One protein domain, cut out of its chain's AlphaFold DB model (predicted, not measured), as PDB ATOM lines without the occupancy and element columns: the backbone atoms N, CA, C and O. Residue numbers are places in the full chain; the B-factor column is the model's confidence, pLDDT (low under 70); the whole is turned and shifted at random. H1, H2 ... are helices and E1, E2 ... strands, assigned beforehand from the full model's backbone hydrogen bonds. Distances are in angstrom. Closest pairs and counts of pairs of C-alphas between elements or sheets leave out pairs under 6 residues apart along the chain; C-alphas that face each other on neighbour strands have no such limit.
ATOM      1  N   CYS A  36     176.934 268.306 275.808       62.19
ATOM      2  CA  CYS A  36     176.481 269.581 276.362       62.19
ATOM      3  C   CYS A  36     174.952 269.662 276.458       62.19
ATOM      4  O   CYS A  36     174.444 270.070 277.499       62.19
ATOM      5  N   THR A  37     174.216 269.226 275.426       72.62
ATOM      6  CA  THR A  37     172.746 269.343 275.396       72.62
ATOM      7  C   THR A  37     172.079 268.627 276.566       72.62
ATOM      8  O   THR A  37     171.344 269.271 277.301       72.62
ATOM      9  N   LYS A  38     172.419 267.360 276.852       81.50
ATOM     10  CA  LYS A  38     171.869 266.633 278.018       81.50
ATOM     11  C   LYS A  38     172.102 267.353 279.354       81.50
ATOM     12  O   LYS A  38     171.257 267.266 280.242       81.50
ATOM     13  N   ALA A  39     173.233 268.041 279.513       81.94
ATOM     14  CA  ALA A  39     173.546 268.790 280.728       81.94
ATOM     15  C   ALA A  39     172.770 270.120 280.807       81.94
ATOM     16  O   ALA A  39     172.272 270.469 281.875       81.94
ATOM     17  N   MET A  40     172.618 270.817 279.676       81.62
ATOM     18  CA  MET A  40     171.806 272.034 279.541       81.62
ATOM     19  C   MET A  40     170.318 271.738 279.766       81.62
ATOM     20  O   MET A  40     169.692 272.384 280.599       81.62
ATOM     21  N   ASP A  41     169.779 270.709 279.107       83.94
ATOM     22  CA  ASP A  41     168.395 270.249 279.248       83.94
ATOM     23  C   ASP A  41     168.087 269.866 280.702       83.94
ATOM     24  O   ASP A  41     167.148 270.392 281.294       83.94
ATOM     25  N   LYS A  42     168.935 269.044 281.343       86.38
ATOM     26  CA  LYS A  42     168.764 268.670 282.760       86.38
ATOM     27  C   LYS A  42     168.867 269.867 283.717       86.38
ATOM     28  O   LYS A  42     168.283 269.823 284.798       86.38
ATOM     29  N   ALA A  43     169.614 270.912 283.357       84.44
ATOM     30  CA  ALA A  43     169.686 272.143 284.139       84.44
ATOM     31  C   ALA A  43     168.475 273.063 283.905       84.44
ATOM     32  O   ALA A  43     168.056 273.731 284.844       84.44
ATOM     33  N   ALA A  44     167.892 273.066 282.702       86.69
ATOM     34  CA  ALA A  44     166.680 273.816 282.379       86.69
ATOM     35  C   ALA A  44     165.448 273.175 283.040       86.69
ATOM     36  O   ALA A  44     164.690 273.856 283.716       86.69
ATOM     37  N   SER A  45     165.321 271.842 282.999       85.44
ATOM     38  CA  SER A  45     164.296 271.108 283.764       85.44
ATOM     39  C   SER A  45     164.415 271.267 285.291       85.44
ATOM     40  O   SER A  45     163.508 270.859 286.010       85.44
ATOM     41  N   ALA A  46     165.520 271.827 285.796       87.75
ATOM     42  CA  ALA A  46     165.751 272.108 287.215       87.75
ATOM     43  C   ALA A  46     165.611 273.602 287.586       87.75
ATOM     44  O   ALA A  46     165.799 273.954 288.750       87.75
ATOM     45  N   ASP A  47     165.303 274.477 286.626       87.56
ATOM     46  CA  ASP A  47     165.031 275.903 286.831       87.56
ATOM     47  C   ASP A  47     163.863 276.302 285.920       87.56
ATOM     48  O   ASP A  47     164.053 276.606 284.745       87.56
ATOM     49  N   ALA A  48     162.646 276.312 286.472       87.38
ATOM     50  CA  ALA A  48     161.415 276.610 285.734       87.38
ATOM     51  C   ALA A  48     161.347 278.043 285.159       87.38
ATOM     52  O   ALA A  48     160.422 278.360 284.412       87.38
ATOM     53  N   SER A  49     162.319 278.906 285.481       89.31
ATOM     54  CA  SER A  49     162.480 280.202 284.816       89.31
ATOM     55  C   SER A  49     163.263 280.094 283.503       89.31
ATOM     56  O   SER A  49     163.267 281.052 282.740       89.31
ATOM     57  N   ILE A  50     163.938 278.976 283.207       92.12
ATOM     58  CA  ILE A  50     164.665 278.775 281.946       92.12
ATOM     59  C   ILE A  50     163.749 278.170 280.886       92.12
ATOM     60  O   ILE A  50     163.247 277.056 281.020       92.12
ATOM     61  N   VAL A  51     163.592 278.897 279.786       90.62
ATOM     62  CA  VAL A  51     162.838 278.481 278.609       90.62
ATOM     63  C   VAL A  51     163.825 278.092 277.514       90.62
ATOM     64  O   VAL A  51     164.653 278.894 277.081       90.62
ATOM     65  N   LYS A  52     163.734 276.843 277.056       89.88
ATOM     66  CA  LYS A  52     164.416 276.376 275.847       89.88
ATOM     67  C   LYS A  52     163.717 276.973 274.626       89.88
ATOM     68  O   LYS A  52     162.490 276.945 274.541       89.88
ATOM     69  N   GLN A  53     164.485 277.503 273.688       86.25
ATOM     70  CA  GLN A  53     164.002 278.006 272.407       86.25
ATOM     71  C   GLN A  53     164.714 277.257 271.280       86.25
ATOM     72  O   GLN A  53     165.840 276.785 271.451       86.25
ATOM     73  N   VAL A  54     164.030 277.097 270.149       87.31
ATOM     74  CA  VAL A  54     164.573 276.443 268.956       87.31
ATOM     75  C   VAL A  54     164.275 277.345 267.766       87.31
ATOM     76  O   VAL A  54     163.109 277.595 267.461       87.31
ATOM     77  N   SER A  55     165.324 277.868 267.137       84.56
ATOM     78  CA  SER A  55     165.235 278.678 265.919       84.56
ATOM     79  C   SER A  55     164.760 277.831 264.735       84.56
ATOM     80  O   SER A  55     164.834 276.602 264.774       84.56
ATOM     81  N   ASN A  56     164.309 278.472 263.651       83.56
ATOM     82  CA  ASN A  56     163.868 277.761 262.441       83.56
ATOM     83  C   ASN A  56     164.990 276.879 261.847       83.56
ATOM     84  O   ASN A  56     164.740 275.767 261.398       83.56
ATOM     85  N   ASP A  57     166.239 277.331 261.971       84.44
ATOM     86  CA  ASP A  57     167.478 276.640 261.588       84.44
ATOM     87  C   ASP A  57     167.837 275.437 262.491       84.44
ATOM     88  O   ASP A  57     168.876 274.799 262.313       84.44
ATOM     89  N   GLY A  58     167.025 275.146 263.514       81.94
ATOM     90  CA  GLY A  58     167.273 274.097 264.506       81.94
ATOM     91  C   GLY A  58     168.284 274.465 265.601       81.94
ATOM     92  O   GLY A  58     168.586 273.621 266.450       81.94
ATOM     93  N   GLU A  59     168.807 275.698 265.626       81.62
ATOM     94  CA  GLU A  59     169.680 276.156 266.714       81.62
ATOM     95  C   GLU A  59     168.908 276.245 268.040       81.62
ATOM     96  O   GLU A  59     167.806 276.785 268.106       81.62
ATOM     97  N   VAL A  60     169.503 275.706 269.109       85.19
ATOM     98  CA  VAL A  60     168.905 275.658 270.447       85.19
ATOM     99  C   VAL A  60     169.506 276.748 271.329       85.19
ATOM    100  O   VAL A  60     170.660 276.638 271.754       85.19
ATOM    101  N   SER A  61     168.699 277.746 271.674       86.25
ATOM    102  CA  SER A  61     169.033 278.781 272.654       86.25
ATOM    103  C   SER A  61     168.254 278.586 273.962       86.25
ATOM    104  O   SER A  61     167.327 277.775 274.059       86.25
ATOM    105  N   TYR A  62     168.667 279.297 275.011       89.06
ATOM    106  CA  TYR A  62     168.018 279.268 276.321       89.06
ATOM    107  C   TYR A  62     167.877 280.700 276.833       89.06
ATOM    108  O   TYR A  62     168.852 281.453 276.868       89.06
ATOM    109  N   THR A  63     166.674 281.066 277.266       91.06
ATOM    110  CA  THR A  63     166.381 282.373 277.867       91.06
ATOM    111  C   THR A  63     165.854 282.187 279.284       91.06
ATOM    112  O   THR A  63     165.196 281.192 279.590       91.06
ATOM    113  N   ARG A  64     166.131 283.131 280.186       90.88
ATOM    114  CA  ARG A  64     165.450 283.215 281.479       90.88
ATOM    115  C   ARG A  64     164.220 284.107 281.340       90.88
ATOM    116  O   ARG A  64     164.349 285.299 281.073       90.88
ATOM    117  N   LYS A  65     163.044 283.529 281.572       91.38
ATOM    118  CA  LYS A  65     161.783 284.225 281.813       91.38
ATOM    119  C   LYS A  65     161.815 284.841 283.213       91.38
ATOM    120  O   LYS A  65     161.899 284.128 284.207       91.38
ATOM    121  N   SER A  66     161.708 286.159 283.284       86.69
ATOM    122  CA  SER A  66     161.407 286.913 284.502       86.69
ATOM    123  C   SER A  66     159.991 287.481 284.410       86.69
ATOM    124  O   SER A  66     159.487 287.723 283.311       86.69
ATOM    125  N   VAL A  67     159.340 287.700 285.551       89.19
ATOM    126  CA  VAL A  67     158.034 288.369 285.629       89.19
ATOM    127  C   VAL A  67     158.143 289.494 286.647       89.19
ATOM    128  O   VAL A  67     158.460 289.249 287.808       89.19
ATOM    129  N   CYS A  68     157.898 290.730 286.218       83.31
ATOM    130  CA  CYS A  68     157.928 291.893 287.096       83.31
ATOM    131  C   CYS A  68     156.723 291.849 288.055       83.31
ATOM    132  O   CYS A  68     155.597 292.040 287.589       83.31
ATOM    133  N   PRO A  69     156.908 291.658 289.379       84.12
ATOM    134  CA  PRO A  69     155.787 291.455 290.304       84.12
ATOM    135  C   PRO A  69     154.884 292.689 290.436       84.12
ATOM    136  O   PRO A  69     153.712 292.558 290.760       84.12
ATOM    137  N   VAL A  70     155.411 293.882 290.139       89.00
ATOM    138  CA  VAL A  70     154.683 295.162 290.202       89.00
ATOM    139  C   VAL A  70     153.774 295.395 288.985       89.00
ATOM    140  O   VAL A  70     152.811 296.145 289.076       89.00
ATOM    141  N   THR A  71     154.072 294.789 287.829       88.94
ATOM    142  CA  THR A  71     153.403 295.123 286.550       88.94
ATOM    143  C   THR A  71     152.899 293.915 285.763       88.94
ATOM    144  O   THR A  71     152.367 294.086 284.669       88.94
ATOM    145  N   GLY A  72     153.133 292.690 286.248       90.25
ATOM    146  CA  GLY A  72     152.831 291.438 285.544       90.25
ATOM    147  C   GLY A  72     153.631 291.214 284.252       90.25
ATOM    148  O   GLY A  72     153.511 290.158 283.634       90.25
ATOM    149  N   LYS A  73     154.454 292.183 283.821       89.69
ATOM    150  CA  LYS A  73     155.179 292.121 282.549       89.69
ATOM    151  C   LYS A  73     156.199 290.987 282.574       89.69
ATOM    152  O   LYS A  73     157.070 290.937 283.441       89.69
ATOM    153  N   VAL A  74     156.092 290.103 281.590       89.75
ATOM    154  CA  VAL A  74     157.079 289.056 281.323       89.75
ATOM    155  C   VAL A  74     158.242 289.668 280.545       89.75
ATOM    156  O   VAL A  74     158.040 290.480 279.644       89.75
ATOM    157  N   SER A  75     159.468 289.287 280.880       87.44
ATOM    158  CA  SER A  75     160.674 289.638 280.125       87.44
ATOM    159  C   SER A  75     161.548 288.404 279.962       87.44
ATOM    160  O   SER A  75     161.627 287.578 280.870       87.44
ATOM    161  N   PHE A  76     162.192 288.276 278.808       88.88
ATOM    162  CA  PHE A  76     163.112 287.184 278.506       88.88
ATOM    163  C   PHE A  76     164.525 287.751 278.375       88.88
ATOM    164  O   PHE A  76     164.704 288.809 277.775       88.88
ATOM    165  N   THR A  77     165.513 287.048 278.925       89.44
ATOM    166  CA  THR A  77     166.925 287.451 278.859       89.44
ATOM    167  C   THR A  77     167.793 286.249 278.521       89.44
ATOM    168  O   THR A  77     167.666 285.205 279.161       89.44
ATOM    169  N   ASP A  78     168.681 286.369 277.538       86.44
ATOM    170  CA  ASP A  78     169.534 285.263 277.095       86.44
ATOM    171  C   ASP A  78     170.489 284.764 278.188       86.44
ATOM    172  O   ASP A  78     171.105 285.541 278.931       86.44
ATOM    173  N   VAL A  79     170.639 283.439 278.275       88.25
ATOM    174  CA  VAL A  79     171.519 282.786 279.248       88.25
ATOM    175  C   VAL A  79     172.489 281.799 278.593       88.25
ATOM    176  O   VAL A  79     172.118 280.917 277.826       88.25
ATOM    177  N   GLU A  80     173.763 281.906 278.964       87.00
ATOM    178  CA  GLU A  80     174.823 280.982 278.559       87.00
ATOM    179  C   GLU A  80     174.945 279.868 279.614       87.00
ATOM    180  O   GLU A  80     174.913 280.129 280.819       87.00
ATOM    181  N   TYR A  81     175.092 278.606 279.202       85.38
ATOM    182  CA  TYR A  81     175.295 277.509 280.154       85.38
ATOM    183  C   TYR A  81     176.763 277.420 280.585       85.38
ATOM    184  O   TYR A  81     177.628 276.983 279.823       85.38
ATOM    185  N   CYS A  82     177.058 277.782 281.835       85.69
ATOM    186  CA  CYS A  82     178.403 277.644 282.375       85.69
ATOM    187  C   CYS A  82     178.668 276.199 282.815       85.69
ATOM    188  O   CYS A  82     178.313 275.790 283.923       85.69
ATOM    189  N   THR A  83     179.365 275.443 281.964       81.19
ATOM    190  CA  THR A  83     179.752 274.038 282.205       81.19
ATOM    191  C   THR A  83     180.537 273.821 283.501       81.19
ATOM    192  O   THR A  83     180.432 272.755 284.095       81.19
ATOM    193  N   LYS A  84     181.276 274.834 283.978       81.31
ATOM    194  CA  LYS A  84     182.034 274.793 285.244       81.31
ATOM    195  C   LYS A  84     181.147 274.824 286.490       81.31
ATOM    196  O   LYS A  84     181.539 274.294 287.521       81.31
ATOM    197  N   SER A  85     179.983 275.466 286.403       78.69
ATOM    198  CA  SER A  85     179.041 275.621 287.521       78.69
ATOM    199  C   SER A  85     177.811 274.722 287.389       78.69
ATOM    200  O   SER A  85     177.074 274.557 288.355       78.69
ATOM    201  N   GLY A  86     177.554 274.174 286.195       81.25
ATOM    202  CA  GLY A  86     176.328 273.437 285.885       81.25
ATOM    203  C   GLY A  86     175.072 274.316 285.900       81.25
ATOM    204  O   GLY A  86     173.993 273.838 286.246       81.25
ATOM    205  N   LYS A  87     175.215 275.619 285.610       83.31
ATOM    206  CA  LYS A  87     174.154 276.634 285.742       83.31
ATOM    207  C   LYS A  87     174.116 277.590 284.555       83.31
ATOM    208  O   LYS A  87     175.149 277.920 283.974       83.31
ATOM    209  N   PHE A  88     172.917 278.083 284.266       87.12
ATOM    210  CA  PHE A  88     172.672 279.171 283.328       87.12
ATOM    211  C   PHE A  88     173.051 280.523 283.944       87.12
ATOM    212  O   PHE A  88     172.523 280.917 284.988       87.12
ATOM    213  N   VAL A  89     173.972 281.226 283.286       86.81
ATOM    214  CA  VAL A  89     174.479 282.551 283.662       86.81
ATOM    215  C   VAL A  89     174.005 283.594 282.652       86.81
ATOM    216  O   VAL A  89     173.945 283.325 281.456       86.81
ATOM    217  N   ASN A  90     173.653 284.787 283.130       87.50
ATOM    218  CA  ASN A  90     173.102 285.844 282.282       87.50
ATOM    219  C   ASN A  90     174.130 286.325 281.249       87.50
ATOM    220  O   ASN A  90     175.254 286.676 281.621       87.50
ATOM    221  N   VAL A  91     173.744 286.398 279.973       79.56
ATOM    222  CA  VAL A  91     174.566 287.057 278.953       79.56
ATOM    223  C   VAL A  91     174.451 288.565 279.172       79.56
ATOM    224  O   VAL A  91     173.358 289.123 279.180       79.56
ATOM    225  N   SER A  92     175.570 289.244 279.421       62.69
ATOM    226  CA  SER A  92     175.550 290.703 279.569       62.69
ATOM    227  C   SER A  92     175.420 291.348 278.182       62.69
ATOM    228  O   SER A  92     176.252 291.048 277.321       62.69
ATOM    229  N   PRO A  93     174.451 292.260 277.950       56.84
ATOM    230  CA  PRO A  93     174.272 292.903 276.644       56.84
ATOM    231  C   PRO A  93     175.491 293.740 276.222       56.84
ATOM    232  O   PRO A  93     175.696 293.992 275.041       56.84
ATOM    233  N   SER A  94     176.368 294.108 277.162       55.00
ATOM    234  CA  SER A  94     177.612 294.859 276.935       55.00
ATOM    235  C   SER A  94     178.735 294.059 276.238       55.00
ATOM    236  O   SER A  94     179.918 294.315 276.481       55.00
TER     237      SER A  94
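What this domain is: This is residues 36 to 94 of the 173 residues of an uncharacterized protein of Bacteroidetes bacterium (UniProt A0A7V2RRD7). This is a strongly twisted, curled sheet of four antiparallel strands, with one short helix, H1, packed on it within reach of all four. The turn between E2 and E3, residues 68 to 73, sticks out as a free tip. The printed part has 59 residues with one named helix and four named strands, in the order H1 E1 E2 E3 E4; the sheet runs E1 - E2 - E3 - E4, and the class is mixed, helices and strands. The whole is only just compact, close to loose, with a radius of gyration of the C-alphas of 12.2 A, and spans 36 by 29 by 27 A.

How they stand to each other: Start at H1, residues 36 to 44, where every O i to N i+4 pair is within hydrogen-bond range. H1 is on the sheet formed by E1, residues 50 to 54, E2, residues 60 to 67, E3, residues 74 to 82, and E4, residues 87 to 90. Its closest C-alphas to E1 are those of Ala 44 and Ile 50, 5.4 A apart; to E4, those of Ala 43 and Lys 87, 6.5 A. H1 and E2 are near each other. The strands form a meander, each the antiparallel neighbour of the one before. In the hairpin of E1 and E2, at 141 degrees, look for N 51 and O 63, 2.8 A apart and within hydrogen-bond range. In the hairpin of E2 and E3, at 133 degrees, find N 64 and O 77 within that range at 2.8 A. In the hairpin of E3 and E4, at 123 degrees, find N 80 and O 89 within it at 2.9 A. E3 pairs in a staggered way, with E2 over residues 74 to 78 and with E4 over residues 79 to 82. The edge strands E1 and E4 are only just apart, their closest C-alphas 8.1 A from each other.

Where its parts are: Find C-alpha 36 at (176.481, 269.581, 276.362); from there H1 runs 12.3 A to C-alpha 44. E1 covers 13.2 A from C-alpha 50 to C-alpha 54. E2 starts at C-alpha 60, at (168.905, 275.658, 270.447), and runs 22.6 A to C-alpha 67. E3, the longest strand, runs 24.2 A from C-alpha 74 to C-alpha 82. E4 ends at C-alpha 90, at (173.102, 285.844, 282.282), 9.9 A from C-alpha 87.

The domain as a whole: The two C-alphas farthest apart are those of Asp 57 and Val 70, 36.4 A. The printed part has no cut and no long link; the link from E2 to E3 is short, the others tight. The mean pLDDT of the printed part is 84.2, and residues 36 and 92 to 94 are under 70.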